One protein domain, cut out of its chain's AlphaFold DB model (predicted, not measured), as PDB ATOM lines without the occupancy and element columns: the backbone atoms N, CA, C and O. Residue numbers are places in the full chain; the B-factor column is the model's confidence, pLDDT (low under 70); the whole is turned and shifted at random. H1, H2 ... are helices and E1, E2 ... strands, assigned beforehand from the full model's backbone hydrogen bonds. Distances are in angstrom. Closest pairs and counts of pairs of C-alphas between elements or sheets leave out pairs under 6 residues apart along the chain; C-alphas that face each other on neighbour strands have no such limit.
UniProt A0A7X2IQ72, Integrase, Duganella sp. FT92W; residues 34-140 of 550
ATOM      1  N   ARG A  34     -56.120  -5.490 -12.993       70.94
ATOM      2  CA  ARG A  34     -55.396  -6.367 -12.087       70.94
ATOM      3  C   ARG A  34     -55.848  -6.104 -10.651       70.94
ATOM      4  O   ARG A  34     -55.704  -4.988 -10.164       70.94
ATOM      5  N   SER A  35     -56.334  -7.133  -9.963       66.00
ATOM      6  CA  SER A  35     -56.571  -7.108  -8.510       66.00
ATOM      7  C   SER A  35     -55.417  -7.732  -7.716       66.00
ATOM      8  O   SER A  35     -55.150  -7.327  -6.590       66.00
ATOM      9  N   ALA A  36     -54.691  -8.685  -8.310       64.94
ATOM     10  CA  ALA A  36     -53.577  -9.371  -7.659       64.94
ATOM     11  C   ALA A  36     -52.400  -8.424  -7.372       64.94
ATOM     12  O   ALA A  36     -52.007  -7.631  -8.236       64.94
ATOM     13  N   LYS A  37     -51.790  -8.553  -6.185       65.62
ATOM     14  CA  LYS A  37     -50.527  -7.871  -5.861       65.62
ATOM     15  C   LYS A  37     -49.446  -8.271  -6.878       65.62
ATOM     16  O   LYS A  37     -49.454  -9.374  -7.434       65.62
ATOM     17  N   VAL A  38     -48.551  -7.341  -7.196       68.56
ATOM     18  CA  VAL A  38     -47.440  -7.614  -8.114       68.56
ATOM     19  C   VAL A  38     -46.424  -8.473  -7.359       68.56
ATOM     20  O   VAL A  38     -45.883  -8.034  -6.351       68.56
ATOM     21  N   ALA A  39     -46.222  -9.719  -7.797       60.94
ATOM     22  CA  ALA A  39     -45.213 -10.606  -7.218       60.94
ATOM     23  C   ALA A  39     -43.786 -10.180  -7.636       60.94
ATOM     24  O   ALA A  39     -43.620  -9.409  -8.587       60.94
ATOM     25  N   ARG A  40     -42.776 -10.686  -6.906       57.56
ATOM     26  CA  ARG A  40     -41.336 -10.360  -7.029       57.56
ATOM     27  C   ARG A  40     -40.751 -10.575  -8.443       57.56
ATOM     28  O   ARG A  40     -41.421 -11.033  -9.367       57.56
ATOM     29  N   ALA A  41     -39.495 -10.151  -8.618       53.09
ATOM     30  CA  ALA A  41     -38.721 -10.158  -9.866       53.09
ATOM     31  C   ALA A  41     -38.928 -11.426 -10.732       53.09
ATOM     32  O   ALA A  41     -38.923 -12.539 -10.220       53.09
ATOM     33  N   GLY A  42     -39.139 -11.240 -12.043       59.00
ATOM     34  CA  GLY A  42     -39.465 -12.315 -12.999       59.00
ATOM     35  C   GLY A  42     -40.240 -11.821 -14.234       59.00
ATOM     36  O   GLY A  42     -40.950 -10.822 -14.158       59.00
ATOM     37  N   GLY A  43     -40.109 -12.474 -15.391       57.59
ATOM     38  CA  GLY A  43     -40.662 -11.976 -16.665       57.59
ATOM     39  C   GLY A  43     -42.169 -12.191 -16.890       57.59
ATOM     40  O   GLY A  43     -42.746 -11.582 -17.789       57.59
ATOM     41  N   VAL A  44     -42.832 -13.035 -16.092       59.50
ATOM     42  CA  VAL A  44     -44.180 -13.559 -16.392       59.50
ATOM     43  C   VAL A  44     -45.231 -13.006 -15.419       59.50
ATOM     44  O   VAL A  44     -44.931 -12.671 -14.276       59.50
ATOM     45  N   GLY A  45     -46.489 -12.883 -15.864       62.59
ATOM     46  CA  GLY A  45     -47.621 -12.587 -14.975       62.59
ATOM     47  C   GLY A  45     -47.750 -11.127 -14.521       62.59
ATOM     48  O   GLY A  45     -48.363 -10.873 -13.487       62.59
ATOM     49  N   LYS A  46     -47.210 -10.159 -15.280       70.94
ATOM     50  CA  LYS A  46     -47.206  -8.707 -14.960       70.94
ATOM     51  C   LYS A  46     -48.109  -7.843 -15.846       70.94
ATOM     52  O   LYS A  46     -48.066  -6.616 -15.769       70.94
ATOM     53  N   ALA A  47     -48.963  -8.467 -16.658       70.81
ATOM     54  CA  ALA A  47     -49.992  -7.747 -17.403       70.81
ATOM     55  C   ALA A  47     -50.812  -6.859 -16.447       70.81
ATOM     56  O   ALA A  47     -51.112  -7.265 -15.321       70.81
ATOM     57  N   GLY A  48     -51.107  -5.626 -16.871       75.50
ATOM     58  CA  GLY A  48     -51.886  -4.645 -16.106       75.50
ATOM     59  C   GLY A  48     -51.222  -4.062 -14.850       75.50
ATOM     60  O   GLY A  48     -51.845  -3.222 -14.210       75.50
ATOM     61  N   ALA A  49     -49.989  -4.451 -14.495       83.69
ATOM     62  CA  ALA A  49     -49.305  -3.935 -13.301       83.69
ATOM     63  C   ALA A  49     -49.036  -2.420 -13.377       83.69
ATOM     64  O   ALA A  49     -49.182  -1.721 -12.381       83.69
ATOM     65  N   PHE A  50     -48.713  -1.901 -14.568       86.25
ATOM     66  CA  PHE A  50     -48.487  -0.467 -14.765       86.25
ATOM     67  C   PHE A  50     -49.763   0.363 -14.610       86.25
ATOM     68  O   PHE A  50     -49.745   1.374 -13.925       86.25
ATOM     69  N   GLN A  51     -50.887  -0.092 -15.173       83.19
ATOM     70  CA  GLN A  51     -52.165   0.599 -14.977       83.19
ATOM     71  C   GLN A  51     -52.594   0.555 -13.506       83.19
ATOM     72  O   GLN A  51     -53.018   1.565 -12.971       83.19
ATOM     73  N   GLN A  52     -52.402  -0.581 -12.824       83.81
ATOM     74  CA  GLN A  52     -52.675  -0.697 -11.386       83.81
ATOM     75  C   GLN A  52     -51.830   0.280 -10.549       83.81
ATOM     76  O   GLN A  52     -52.309   0.783  -9.536       83.81
ATOM     77  N   LEU A  53     -50.582   0.539 -10.953       86.94
ATOM     78  CA  LEU A  53     -49.716   1.526 -10.308       86.94
ATOM     79  C   LEU A  53     -50.258   2.950 -10.492       86.94
ATOM     80  O   LEU A  53     -50.347   3.677  -9.509       86.94
ATOM     81  N   LEU A  54     -50.639   3.325 -11.718       87.56
ATOM     82  CA  LEU A  54     -51.223   4.642 -12.005       87.56
ATOM     83  C   LEU A  54     -52.556   4.843 -11.270       87.56
ATOM     84  O   LEU A  54     -52.775   5.900 -10.690       87.56
ATOM     85  N   ASP A  55     -53.400   3.809 -11.220       85.25
ATOM     86  CA  ASP A  55     -54.671   3.842 -10.490       85.25
ATOM     87  C   ASP A  55     -54.447   4.008  -8.970       85.25
ATOM     88  O   ASP A  55     -55.240   4.664  -8.297       85.25
ATOM     89  N   ARG A  56     -53.375   3.420  -8.411       85.56
ATOM     90  CA  ARG A  56     -53.015   3.543  -6.984       85.56
ATOM     91  C   ARG A  56     -52.371   4.888  -6.651       85.56
ATOM     92  O   ARG A  56     -52.564   5.386  -5.548       85.56
ATOM     93  N   HIS A  57     -51.610   5.453  -7.585       88.06
ATOM     94  CA  HIS A  57     -50.902   6.718  -7.418       88.06
ATOM     95  C   HIS A  57     -51.246   7.674  -8.574       88.06
ATOM     96  O   HIS A  57     -50.452   7.807  -9.513       88.06
ATOM     97  N   PRO A  58     -52.396   8.377  -8.507       88.31
ATOM     98  CA  PRO A  58     -52.841   9.303  -9.556       88.31
ATOM     99  C   PRO A  58     -51.820  10.405  -9.882       88.31
ATOM    100  O   PRO A  58     -51.770  10.915 -10.999       88.31
ATOM    101  N   GLU A  59     -50.956  10.735  -8.924       89.19
ATOM    102  CA  GLU A  59     -49.855  11.691  -9.067       89.19
ATOM    103  C   GLU A  59     -48.848  11.298 -10.160       89.19
ATOM    104  O   GLU A  59     -48.293  12.163 -10.835       89.19
ATOM    105  N   LEU A  60     -48.634   9.997 -10.380       88.75
ATOM    106  CA  LEU A  60     -47.769   9.501 -11.451       88.75
ATOM    107  C   LEU A  60     -48.395   9.730 -12.830       88.75
ATOM    108  O   LEU A  60     -47.692  10.045 -13.788       88.75
ATOM    109  N   GLU A  61     -49.720   9.604 -12.944       87.56
ATOM    110  CA  GLU A  61     -50.434   9.949 -14.174       87.56
ATOM    111  C   GLU A  61     -50.434  11.468 -14.401       87.56
ATOM    112  O   GLU A  61     -50.185  11.925 -15.520       87.56
ATOM    113  N   ALA A  62     -50.621  12.255 -13.337       87.00
ATOM    114  CA  ALA A  62     -50.539  13.713 -13.386       87.00
ATOM    115  C   ALA A  62     -49.154  14.206 -13.836       87.00
ATOM    116  O   ALA A  62     -49.077  15.130 -14.649       87.00
ATOM    117  N   LEU A  63     -48.068  13.558 -13.393       89.62
ATOM    118  CA  LEU A  63     -46.712  13.816 -13.886       89.62
ATOM    119  C   LEU A  63     -46.643  13.618 -15.406       89.62
ATOM    120  O   LEU A  63     -46.214  14.517 -16.124       89.62
ATOM    121  N   ILE A  64     -47.122  12.477 -15.917       87.50
ATOM    122  CA  ILE A  64     -47.105  12.179 -17.359       87.50
ATOM    123  C   ILE A  64     -47.884  13.240 -18.149       87.50
ATOM    124  O   ILE A  64     -47.406  13.728 -19.172       87.50
ATOM    125  N   VAL A  65     -49.072  13.620 -17.673       85.00
ATOM    126  CA  VAL A  65     -49.901  14.650 -18.317       85.00
ATOM    127  C   VAL A  65     -49.212  16.017 -18.291       85.00
ATOM    128  O   VAL A  65     -49.268  16.742 -19.282       85.00
ATOM    129  N   THR A  66     -48.552  16.368 -17.188       86.19
ATOM    130  CA  THR A  66     -47.834  17.643 -17.037       86.19
ATOM    131  C   THR A  66     -46.648  17.721 -17.990       86.19
ATOM    132  O   THR A  66     -46.500  18.708 -18.702       86.19
ATOM    133  N   GLU A  67     -45.859  16.654 -18.089       85.56
ATOM    134  CA  GLU A  67     -44.703  16.573 -18.990       85.56
ATOM    135  C   GLU A  67     -45.112  16.590 -20.474       85.56
ATOM    136  O   GLU A  67     -44.419  17.178 -21.306       85.56
ATOM    137  N   LEU A  68     -46.273  16.010 -20.808       81.62
ATOM    138  CA  LEU A  68     -46.881  16.122 -22.140       81.62
ATOM    139  C   LEU A  68     -47.359  17.550 -22.445       81.62
ATOM    140  O   LEU A  68     -47.218  18.012 -23.575       81.62
ATOM    141  N   ARG A  69     -47.924  18.260 -21.457       80.56
ATOM    142  CA  ARG A  69     -48.365  19.661 -21.608       80.56
ATOM    143  C   ARG A  69     -47.195  20.638 -21.698       80.56
ATOM    144  O   ARG A  69     -47.298  21.616 -22.423       80.56
ATOM    145  N   ALA A  70     -46.109  20.362 -20.982       81.62
ATOM    146  CA  ALA A  70     -44.881  21.150 -21.001       81.62
ATOM    147  C   ALA A  70     -43.990  20.857 -22.226       81.62
ATOM    148  O   ALA A  70     -42.923  21.445 -22.356       81.62
ATOM    149  N   HIS A  71     -44.402  19.943 -23.114       76.56
ATOM    150  CA  HIS A  71     -43.664  19.533 -24.316       76.56
ATOM    151  C   HIS A  71     -42.264  18.944 -24.065       76.56
ATOM    152  O   HIS A  71     -41.485  18.771 -25.001       76.56
ATOM    153  N   HIS A  72     -41.949  18.557 -22.827       79.88
ATOM    154  CA  HIS A  72     -40.726  17.811 -22.519       79.88
ATOM    155  C   HIS A  72     -40.762  16.386 -23.091       79.88
ATOM    156  O   HIS A  72     -39.722  15.757 -23.298       79.88
ATOM    157  N   VAL A  73     -41.970  15.877 -23.347       81.06
ATOM    158  CA  VAL A  73     -42.229  14.587 -23.981       81.06
ATOM    159  C   VAL A  73     -43.060  14.830 -25.226       81.06
ATOM    160  O   VAL A  73     -44.125  15.440 -25.159       81.06
ATOM    161  N   VAL A  74     -42.569  14.327 -26.356       80.56
ATOM    162  CA  VAL A  74     -43.143  14.601 -27.675       80.56
ATOM    163  C   VAL A  74     -43.455  13.323 -28.430       80.56
ATOM    164  O   VAL A  74     -42.685  12.366 -28.388       80.56
ATOM    165  N   LEU A  75     -44.571  13.295 -29.151       79.12
ATOM    166  CA  LEU A  75     -44.905  12.203 -30.059       79.12
ATOM    167  C   LEU A  75     -44.376  12.514 -31.460       79.12
ATOM    168  O   LEU A  75     -44.707  13.541 -32.038       79.12
ATOM    169  N   LYS A  76     -43.563  11.613 -32.009       76.69
ATOM    170  CA  LYS A  76     -43.028  11.690 -33.373       76.69
ATOM    171  C   LYS A  76     -43.624  10.588 -34.237       76.69
ATOM    172  O   LYS A  76     -43.964   9.518 -33.733       76.69
ATOM    173  N   GLU A  77     -43.730  10.835 -35.532       68.44
ATOM    174  CA  GLU A  77     -44.166   9.829 -36.498       68.44
ATOM    175  C   GLU A  77     -42.978   8.925 -36.872       68.44
ATOM    176  O   GLU A  77     -41.871   9.406 -37.111       68.44
ATOM    177  N   GLY A  78     -43.178   7.607 -36.840       66.38
ATOM    178  CA  GLY A  78     -42.168   6.604 -37.179       66.38
ATOM    179  C   GLY A  78     -42.718   5.555 -38.143       66.38
ATOM    180  O   GLY A  78     -43.924   5.476 -38.372       66.38
ATOM    181  N   SER A  79     -41.840   4.704 -38.679       54.75
ATOM    182  CA  SER A  79     -42.175   3.711 -39.717       54.75
ATOM    183  C   SER A  79     -43.239   2.681 -39.309       54.75
ATOM    184  O   SER A  79     -43.917   2.133 -40.171       54.75
ATOM    185  N   GLN A  80     -43.419   2.430 -38.005       56.44
ATOM    186  CA  GLN A  80     -44.459   1.546 -37.450       56.44
ATOM    187  C   GLN A  80     -45.463   2.280 -36.533       56.44
ATOM    188  O   GLN A  80     -46.104   1.662 -35.682       56.44
ATOM    189  N   GLY A  81     -45.598   3.604 -36.680       64.75
ATOM    190  CA  GLY A  81     -46.537   4.435 -35.920       64.75
ATOM    191  C   GLY A  81     -45.860   5.421 -34.965       64.75
ATOM    192  O   GLY A  81     -44.689   5.756 -35.116       64.75
ATOM    193  N   LEU A  82     -46.608   5.913 -33.970       67.94
ATOM    194  CA  LEU A  82     -46.145   6.968 -33.057       67.94
ATOM    195  C   LEU A  82     -44.990   6.494 -32.156       67.94
ATOM    196  O   LEU A  82     -45.098   5.472 -31.472       67.94
ATOM    197  N   VAL A  83     -43.915   7.278 -32.089       77.56
ATOM    198  CA  VAL A  83     -42.724   7.092 -31.243       77.56
ATOM    199  C   VAL A  83     -42.676   8.194 -30.182       77.56
ATOM    200  O   VAL A  83     -43.055   9.329 -30.445       77.56
ATOM    201  N   VAL A  84     -42.224   7.872 -28.966       81.00
ATOM    202  CA  VAL A  84     -42.130   8.838 -27.856       81.00
ATOM    203  C   VAL A  84     -40.707   9.398 -27.782       81.00
ATOM    204  O   VAL A  84     -39.770   8.665 -27.474       81.00
ATOM    205  N   GLY A  85     -40.543  10.691 -28.047       79.81
ATOM    206  CA  GLY A  85     -39.330  11.463 -27.779       79.81
ATOM    207  C   GLY A  85     -39.320  12.025 -26.353       79.81
ATOM    208  O   GLY A  85     -40.374  12.313 -25.793       79.81
ATOM    209  N   GLY A  86     -38.133  12.163 -25.750       81.75
ATOM    210  CA  GLY A  86     -37.983  12.644 -24.363       81.75
ATOM    211  C   GLY A  86     -38.214  11.574 -23.284       81.75
ATOM    212  O   GLY A  86     -38.204  11.875 -22.091       81.75
ATOM    213  N   LEU A  87     -38.378  10.305 -23.684       87.50
ATOM    214  CA  LEU A  87     -38.729   9.207 -22.780       87.50
ATOM    215  C   LEU A  87     -37.698   8.974 -21.661       87.50
ATOM    216  O   LEU A  87     -38.102   8.703 -20.536       87.50
ATOM    217  N   SER A  88     -36.394   9.099 -21.930       86.19
ATOM    218  CA  SER A  88     -35.356   8.883 -20.904       86.19
ATOM    219  C   SER A  88     -35.430   9.909 -19.770       86.19
ATOM    220  O   SER A  88     -35.300   9.552 -18.600       86.19
ATOM    221  N   ALA A  89     -35.685  11.180 -20.099       87.25
ATOM    222  CA  ALA A  89     -35.836  12.239 -19.104       87.25
ATOM    223  C   ALA A  89     -37.112  12.039 -18.272       87.25
ATOM    224  O   ALA A  89     -37.060  12.110 -17.042       87.25
ATOM    225  N   LEU A  90     -38.229  11.701 -18.931       88.69
ATOM    226  CA  LEU A  90     -39.476  11.343 -18.255       88.69
ATOM    227  C   LEU A  90     -39.281  10.133 -17.336       88.69
ATOM    228  O   LEU A  90     -39.743  10.152 -16.204       88.69
ATOM    229  N   HIS A  91     -38.581   9.093 -17.795       92.00
ATOM    230  CA  HIS A  91     -38.337   7.881 -17.012       92.00
ATOM    231  C   HIS A  91     -37.531   8.171 -15.746       92.00
ATOM    232  O   HIS A  91     -37.898   7.689 -14.677       92.00
ATOM    233  N   LYS A  92     -36.502   9.026 -15.827       89.69
ATOM    234  CA  LYS A  92     -35.731   9.460 -14.652       89.69
ATOM    235  C   LYS A  92     -36.617  10.177 -13.624       89.69
ATOM    236  O   LYS A  92     -36.588   9.815 -12.450       89.69
ATOM    237  N   ARG A  93     -37.445  11.134 -14.065       89.50
ATOM    238  CA  ARG A  93     -38.390  11.860 -13.188       89.50
ATOM    239  C   ARG A  93     -39.462  10.935 -12.617       89.50
ATOM    240  O   ARG A  93     -39.776  11.011 -11.437       89.50
ATOM    241  N   PHE A  94     -39.976  10.017 -13.431       92.06
ATOM    242  CA  PHE A  94     -40.970   9.030 -13.019       92.06
ATOM    243  C   PHE A  94     -40.431   8.120 -11.911       92.06
ATOM    244  O   PHE A  94     -41.120   7.883 -10.923       92.06
ATOM    245  N   ARG A  95     -39.183   7.646 -12.040       92.31
ATOM    246  CA  ARG A  95     -38.511   6.857 -10.997       92.31
ATOM    247  C   ARG A  95     -38.353   7.643  -9.702       92.31
ATOM    248  O   ARG A  95     -38.678   7.119  -8.644       92.31
ATOM    249  N   GLN A  96     -37.892   8.887  -9.794       90.38
ATOM    250  CA  GLN A  96     -37.744   9.748  -8.626       90.38
ATOM    251  C   GLN A  96     -39.090   9.975  -7.931       90.38
ATOM    252  O   GLN A  96     -39.195   9.778  -6.724       90.38
ATOM    253  N   ARG A  97     -40.149  10.260  -8.699       91.12
ATOM    254  CA  ARG A  97     -41.490  10.431  -8.141       91.12
ATOM    255  C   ARG A  97     -42.026   9.156  -7.492       91.12
ATOM    256  O   ARG A  97     -42.732   9.235  -6.496       91.12
ATOM    257  N   CYS A  98     -41.678   7.980  -8.020       90.19
ATOM    258  CA  CYS A  98     -42.012   6.713  -7.369       90.19
ATOM    259  C   CYS A  98     -41.353   6.600  -5.984       90.19
ATOM    260  O   CYS A  98     -42.028   6.231  -5.027       90.19
ATOM    261  N   LEU A  99     -40.066   6.949  -5.870       89.81
ATOM    262  CA  LEU A  99     -39.343   6.932  -4.591       89.81
ATOM    263  C   LEU A  99     -39.944   7.929  -3.585       89.81
ATOM    264  O   LEU A  99     -40.146   7.581  -2.426       89.81
ATOM    265  N   GLU A 100     -40.299   9.138  -4.034       90.44
ATOM    266  CA  GLU A 100     -40.974  10.157  -3.209       90.44
ATOM    267  C   GLU A 100     -42.343   9.692  -2.692       90.44
ATOM    268  O   GLU A 100     -42.752  10.048  -1.591       90.44
ATOM    269  N   LEU A 101     -43.036   8.860  -3.471       88.75
ATOM    270  CA  LEU A 101     -44.313   8.240  -3.110       88.75
ATOM    271  C   LEU A 101     -44.169   7.022  -2.182       88.75
ATOM    272  O   LEU A 101     -45.159   6.340  -1.906       88.75
ATOM    273  N   GLY A 102     -42.952   6.732  -1.713       85.88
ATOM    274  CA  GLY A 102     -42.662   5.635  -0.792       85.88
ATOM    275  C   GLY A 102     -42.504   4.265  -1.456       85.88
ATOM    276  O   GLY A 102     -42.473   3.257  -0.751       85.88
ATOM    277  N   LEU A 103     -42.398   4.193  -2.790       88.06
ATOM    278  CA  LEU A 103     -42.044   2.947  -3.481       88.06
ATOM    279  C   LEU A 103     -40.545   2.689  -3.318       88.06
ATOM    280  O   LEU A 103     -39.729   3.590  -3.482       88.06
ATOM    281  N   THR A 104     -40.169   1.448  -3.040       87.12
ATOM    282  CA  THR A 104     -38.767   1.043  -2.868       87.12
ATOM    283  C   THR A 104     -38.234   0.320  -4.108       87.12
ATOM    284  O   THR A 104     -38.996  -0.093  -4.981       87.12
ATOM    285  N   GLU A 105     -36.923   0.064  -4.177       83.50
ATOM    286  CA  GLU A 105     -36.298  -0.758  -5.239       83.50
ATOM    287  C   GLU A 105     -36.855  -2.199  -5.309       83.50
ATOM    288  O   GLU A 105     -36.626  -2.933  -6.272       83.50
ATOM    289  N   ARG A 106     -37.618  -2.627  -4.294       81.69
ATOM    290  CA  ARG A 106     -38.308  -3.926  -4.261       81.69
ATOM    291  C   ARG A 106     -39.700  -3.878  -4.895       81.69
ATOM    292  O   ARG A 106     -40.274  -4.936  -5.166       81.69
ATOM    293  N   ASP A 107     -40.220  -2.683  -5.159       82.12
ATOM    294  CA  ASP A 107     -41.558  -2.455  -5.682       82.12
ATOM    295  C   ASP A 107     -41.560  -2.273  -7.204       82.12
ATOM    296  O   ASP A 107     -40.576  -1.901  -7.846       82.12
ATOM    297  N   TYR A 108     -42.701  -2.562  -7.827       82.81
ATOM    298  CA  TYR A 108     -42.898  -2.290  -9.248       82.81
ATOM    299  C   TYR A 108     -43.083  -0.776  -9.476       82.81
ATOM    300  O   TYR A 108     -43.854  -0.166  -8.740       82.81
ATOM    301  N   PRO A 109     -42.456  -0.167 -10.506       86.00
ATOM    302  CA  PRO A 109     -41.713  -0.800 -11.594       86.00
ATOM    303  C   PRO A 109     -40.199  -0.919 -11.352       86.00
ATOM    304  O   PRO A 109     -39.536  -1.550 -12.172       86.00
ATOM    305  N   LEU A 110     -39.670  -0.362 -10.255       85.75
ATOM    306  CA  LEU A 110     -38.235  -0.246  -9.941       85.75
ATOM    307  C   LEU A 110     -37.517  -1.601  -9.855       85.75
ATOM    308  O   LEU A 110     -36.401  -1.739 -10.338       85.75
ATOM    309  N   VAL A 111     -38.212  -2.637  -9.387       83.81
ATOM    310  CA  VAL A 111     -37.686  -4.010  -9.302       83.81
ATOM    311  C   VAL A 111     -37.493  -4.703 -10.669       83.81
ATOM    312  O   VAL A 111     -37.067  -5.855 -10.733       83.81
ATOM    313  N   GLN A 112     -37.883  -4.084 -11.792       82.31
ATOM    314  CA  GLN A 112     -37.636  -4.634 -13.137       82.31
ATOM    315  C   GLN A 112     -36.275  -4.200 -13.684       82.31
ATOM    316  O   GLN A 112     -35.876  -3.064 -13.475       82.31
ATOM    317  N   ALA A 113     -35.637  -5.047 -14.501       80.38
ATOM    318  CA  ALA A 113     -34.357  -4.731 -15.147       80.38
ATOM    319  C   ALA A 113     -34.401  -3.420 -15.957       80.38
ATOM    320  O   ALA A 113     -33.519  -2.580 -15.835       80.38
ATOM    321  N   GLU A 114     -35.469  -3.204 -16.732       82.38
ATOM    322  CA  GLU A 114     -35.683  -1.950 -17.475       82.38
ATOM    323  C   GLU A 114     -36.522  -0.914 -16.704       82.38
ATOM    324  O   GLU A 114     -36.989   0.077 -17.271       82.38
ATOM    325  N   GLN A 115     -36.803  -1.179 -15.424       86.12
ATOM    326  CA  GLN A 115     -37.498  -0.278 -14.500       86.12
ATOM    327  C   GLN A 115     -38.794   0.335 -15.071       86.12
ATOM    328  O   GLN A 115     -39.138   1.487 -14.811       86.12
ATOM    329  N   GLY A 116     -39.505  -0.424 -15.911       85.12
ATOM    330  CA  GLY A 116     -40.787  -0.037 -16.502       85.12
ATOM    331  C   GLY A 116     -40.739   0.942 -17.680       85.12
ATOM    332  O   GLY A 116     -41.812   1.361 -18.107       85.12
ATOM    333  N   ILE A 117     -39.577   1.279 -18.256       86.75
ATOM    334  CA  ILE A 117     -39.474   2.298 -19.325       86.75
ATOM    335  C   ILE A 117     -40.376   2.010 -20.541       86.75
ATOM    336  O   ILE A 117     -41.056   2.906 -21.044       86.75
ATOM    337  N   ARG A 118     -40.481   0.745 -20.973       86.06
ATOM    338  CA  ARG A 118     -41.393   0.341 -22.060       86.06
ATOM    339  C   ARG A 118     -42.864   0.491 -21.671       86.06
ATOM    340  O   ARG A 118     -43.679   0.903 -22.490       86.06
ATOM    341  N   SER A 119     -43.207   0.173 -20.421       87.62
ATOM    342  CA  SER A 119     -44.579   0.317 -19.910       87.62
ATOM    343  C   SER A 119     -44.973   1.790 -19.795       87.62
ATOM    344  O   SER A 119     -46.083   2.152 -20.178       87.62
ATOM    345  N   LEU A 120     -44.031   2.642 -19.383       88.38
ATOM    346  CA  LEU A 120     -44.178   4.093 -19.385       88.38
ATOM    347  C   LEU A 120     -44.404   4.629 -20.804       88.38
ATOM    348  O   LEU A 120     -45.340   5.389 -21.017       88.38
ATOM    349  N   ALA A 121     -43.629   4.179 -21.795       86.19
ATOM    350  CA  ALA A 121     -43.829   4.576 -23.191       86.19
ATOM    351  C   ALA A 121     -45.231   4.215 -23.711       86.19
ATOM    352  O   ALA A 121     -45.877   5.020 -24.381       86.19
ATOM    353  N   VAL A 122     -45.720   3.011 -23.392       85.56
ATOM    354  CA  VAL A 122     -47.077   2.571 -23.755       85.56
ATOM    355  C   VAL A 122     -48.139   3.418 -23.048       85.56
ATOM    356  O   VAL A 122     -49.103   3.832 -23.690       85.56
ATOM    357  N   ALA A 123     -47.954   3.724 -21.761       85.81
ATOM    358  CA  ALA A 123     -48.870   4.568 -20.998       85.81
ATOM    359  C   ALA A 123     -48.927   6.001 -21.546       85.81
ATOM    360  O   ALA A 123     -50.019   6.522 -21.750       85.81
ATOM    361  N   VAL A 124     -47.780   6.601 -21.879       86.25
ATOM    362  CA  VAL A 124     -47.695   7.926 -22.519       86.25
ATOM    363  C   VAL A 124     -48.490   7.949 -23.824       86.25
ATOM    364  O   VAL A 124     -49.345   8.816 -24.004       86.25
ATOM    365  N   LYS A 125     -48.273   6.965 -24.712       82.94
ATOM    366  CA  LYS A 125     -49.038   6.845 -25.966       82.94
ATOM    367  C   LYS A 125     -50.538   6.708 -25.696       82.94
ATOM    368  O   LYS A 125     -51.337   7.368 -26.353       82.94
ATOM    369  N   SER A 126     -50.921   5.877 -24.725       82.12
ATOM    370  CA  SER A 126     -52.324   5.648 -24.370       82.12
ATOM    371  C   SER A 126     -53.003   6.892 -23.795       82.12
ATOM    372  O   SER A 126     -54.169   7.121 -24.101       82.12
ATOM    373  N   ILE A 127     -52.311   7.666 -22.955       82.44
ATOM    374  CA  ILE A 127     -52.832   8.897 -22.348       82.44
ATOM    375  C   ILE A 127     -52.984   9.973 -23.422       82.44
ATOM    376  O   ILE A 127     -54.050  10.572 -23.533       82.44
ATOM    377  N   ALA A 128     -51.969  10.162 -24.267       80.50
ATOM    378  CA  ALA A 128     -52.026  11.138 -25.350       80.50
ATOM    379  C   ALA A 128     -53.132  10.814 -26.371       80.50
ATOM    380  O   ALA A 128     -53.820  11.716 -26.835       80.50
ATOM    381  N   ALA A 129     -53.364   9.531 -26.671       74.81
ATOM    382  CA  ALA A 129     -54.404   9.086 -27.599       74.81
ATOM    383  C   ALA A 129     -55.844   9.196 -27.053       74.81
ATOM    384  O   ALA A 129     -56.784   8.913 -27.796       74.81
ATOM    385  N   ARG A 130     -56.050   9.616 -25.792       77.88
ATOM    386  CA  ARG A 130     -57.398   9.822 -25.222       77.88
ATOM    387  C   ARG A 130     -58.181  10.913 -25.946       77.88
ATOM    388  O   ARG A 130     -59.405  10.859 -25.988       77.88
ATOM    389  N   SER A 131     -57.488  11.899 -26.511       74.31
ATOM    390  CA  SER A 131     -58.095  12.890 -27.395       74.31
ATOM    391  C   SER A 131     -57.113  13.301 -28.480       74.31
ATOM    392  O   SER A 131     -55.916  13.436 -28.229       74.31
ATOM    393  N   PHE A 132     -57.629  13.570 -29.677       76.50
ATOM    394  CA  PHE A 132     -56.801  14.084 -30.765       76.50
ATOM    395  C   PHE A 132     -56.064  15.376 -30.376       76.50
ATOM    396  O   PHE A 132     -54.899  15.538 -30.712       76.50
ATOM    397  N   GLU A 133     -56.709  16.273 -29.624       77.25
ATOM    398  CA  GLU A 133     -56.106  17.541 -29.189       77.25
ATOM    399  C   GLU A 133     -54.883  17.333 -28.287       77.25
ATOM    400  O   GLU A 133     -53.865  18.005 -28.454       77.25
ATOM    401  N   GLN A 134     -54.954  16.389 -27.345       73.62
ATOM    402  CA  GLN A 134     -53.809  16.046 -26.499       73.62
ATOM    403  C   GLN A 134     -52.694  15.393 -27.316       73.62
ATOM    404  O   GLN A 134     -51.536  15.762 -27.144       73.62
ATOM    405  N   ALA A 135     -53.037  14.486 -28.234       75.12
ATOM    406  CA  ALA A 135     -52.067  13.853 -29.119       75.12
ATOM    407  C   ALA A 135     -51.353  14.881 -30.016       75.12
ATOM    408  O   ALA A 135     -50.128  14.875 -30.092       75.12
ATOM    409  N   ALA A 136     -52.098  15.792 -30.649       75.62
ATOM    410  CA  ALA A 136     -51.559  16.807 -31.555       75.62
ATOM    411  C   ALA A 136     -50.684  17.833 -30.820       75.62
ATOM    412  O   ALA A 136     -49.613  18.192 -31.305       75.62
ATOM    413  N   ARG A 137     -51.087  18.264 -29.614       76.38
ATOM    414  CA  ARG A 137     -50.239  19.102 -28.745       76.38
ATOM    415  C   ARG A 137     -48.961  18.374 -28.348       76.38
ATOM    416  O   ARG A 137     -47.881  18.946 -28.455       76.38
ATOM    417  N   ALA A 138     -49.075  17.113 -27.940       75.75
ATOM    418  CA  ALA A 138     -47.918  16.287 -27.628       75.75
ATOM    419  C   ALA A 138     -47.019  16.066 -28.854       75.75
ATOM    420  O   ALA A 138     -45.838  15.816 -28.685       75.75
ATOM    421  N   ALA A 139     -47.528  16.166 -30.080       75.69
ATOM    422  CA  ALA A 139     -46.723  16.069 -31.296       75.69
ATOM    423  C   ALA A 139     -46.194  17.418 -31.814       75.69
ATOM    424  O   ALA A 139     -45.549  17.444 -32.857       75.69
ATOM    425  N   LEU A 140     -46.443  18.526 -31.101       76.31
ATOM    426  CA  LEU A 140     -46.083  19.888 -31.523       76.31
ATOM    427  C   LEU A 140     -46.664  20.291 -32.893       76.31
ATOM    428  O   LEU A 140     -46.048  21.053 -33.639       76.31
TER     429      LEU A 140
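What this domain is: This is residues 34 to 140 of the 550 residues of the protein "Integrase" of Duganella sp. FT92W (UniProt A0A7X2IQ72). H2 and H3 lie side by side and run opposite ways, and H4, in the middle, crosses this pair; H1 sits near one end, while H5 and the E1-E2 hairpin close the other. The printed part has 107 residues, with elements in the order H1, H2, E1, E2, H3, H4, H5; it is mostly helix, with a sheet E1 - E2, antiparallel. It is compact, with a radius of gyration of the C-alphas of 13.9 A and spans of 39 by 29 by 23 A.

How they stand to each other: H1, residues 49 to 56, only just touches the hub H4, residues 117 to 128, with 3 pairs of C-alphas within 8 A, the closest Phe 50 and Ser 119, 6.5 A. H2, residues 58 to 69, touches H3, residues 87 to 100, at a shallow tilt of 29 degrees, closest C-alphas Leu 60 and Phe 94, 7.0 A. E1, residues 74 to 78, and E2, residues 81 to 85, form a hairpin, with N 76 and O 83 2.8 A apart. The closest C-alphas of E2 and H4 are Val 84 and Ala 121, 6.5 A. H3 and H4 touch about perpendicular, at 80 degrees, closest C-alphas His 91 and Ile 117, 6.1 A. H5, residues 132 to 138, touches H2, closest C-alphas Leu 68 and Ala 138, 5.6 A. H1 and H3 are apart. In H1 to H5 every O i to N i+4 pair is within hydrogen-bond range.

Where its parts are: H1 begins at C-alpha 49 (-49.305, -3.935, -13.301). H3 is 19.7 A long, H2 and H4 16.5 A each. H5 ends at C-alpha 138 (-47.918, 16.287, -27.628).

The domain as a whole: The C-alphas farthest apart, Arg 40 and Leu 140, are 39.2 A apart. The printed part has no cut. H3 to H4 is a long link. pLDDT is under 70 in residues 35 to 45 and 77 to 82.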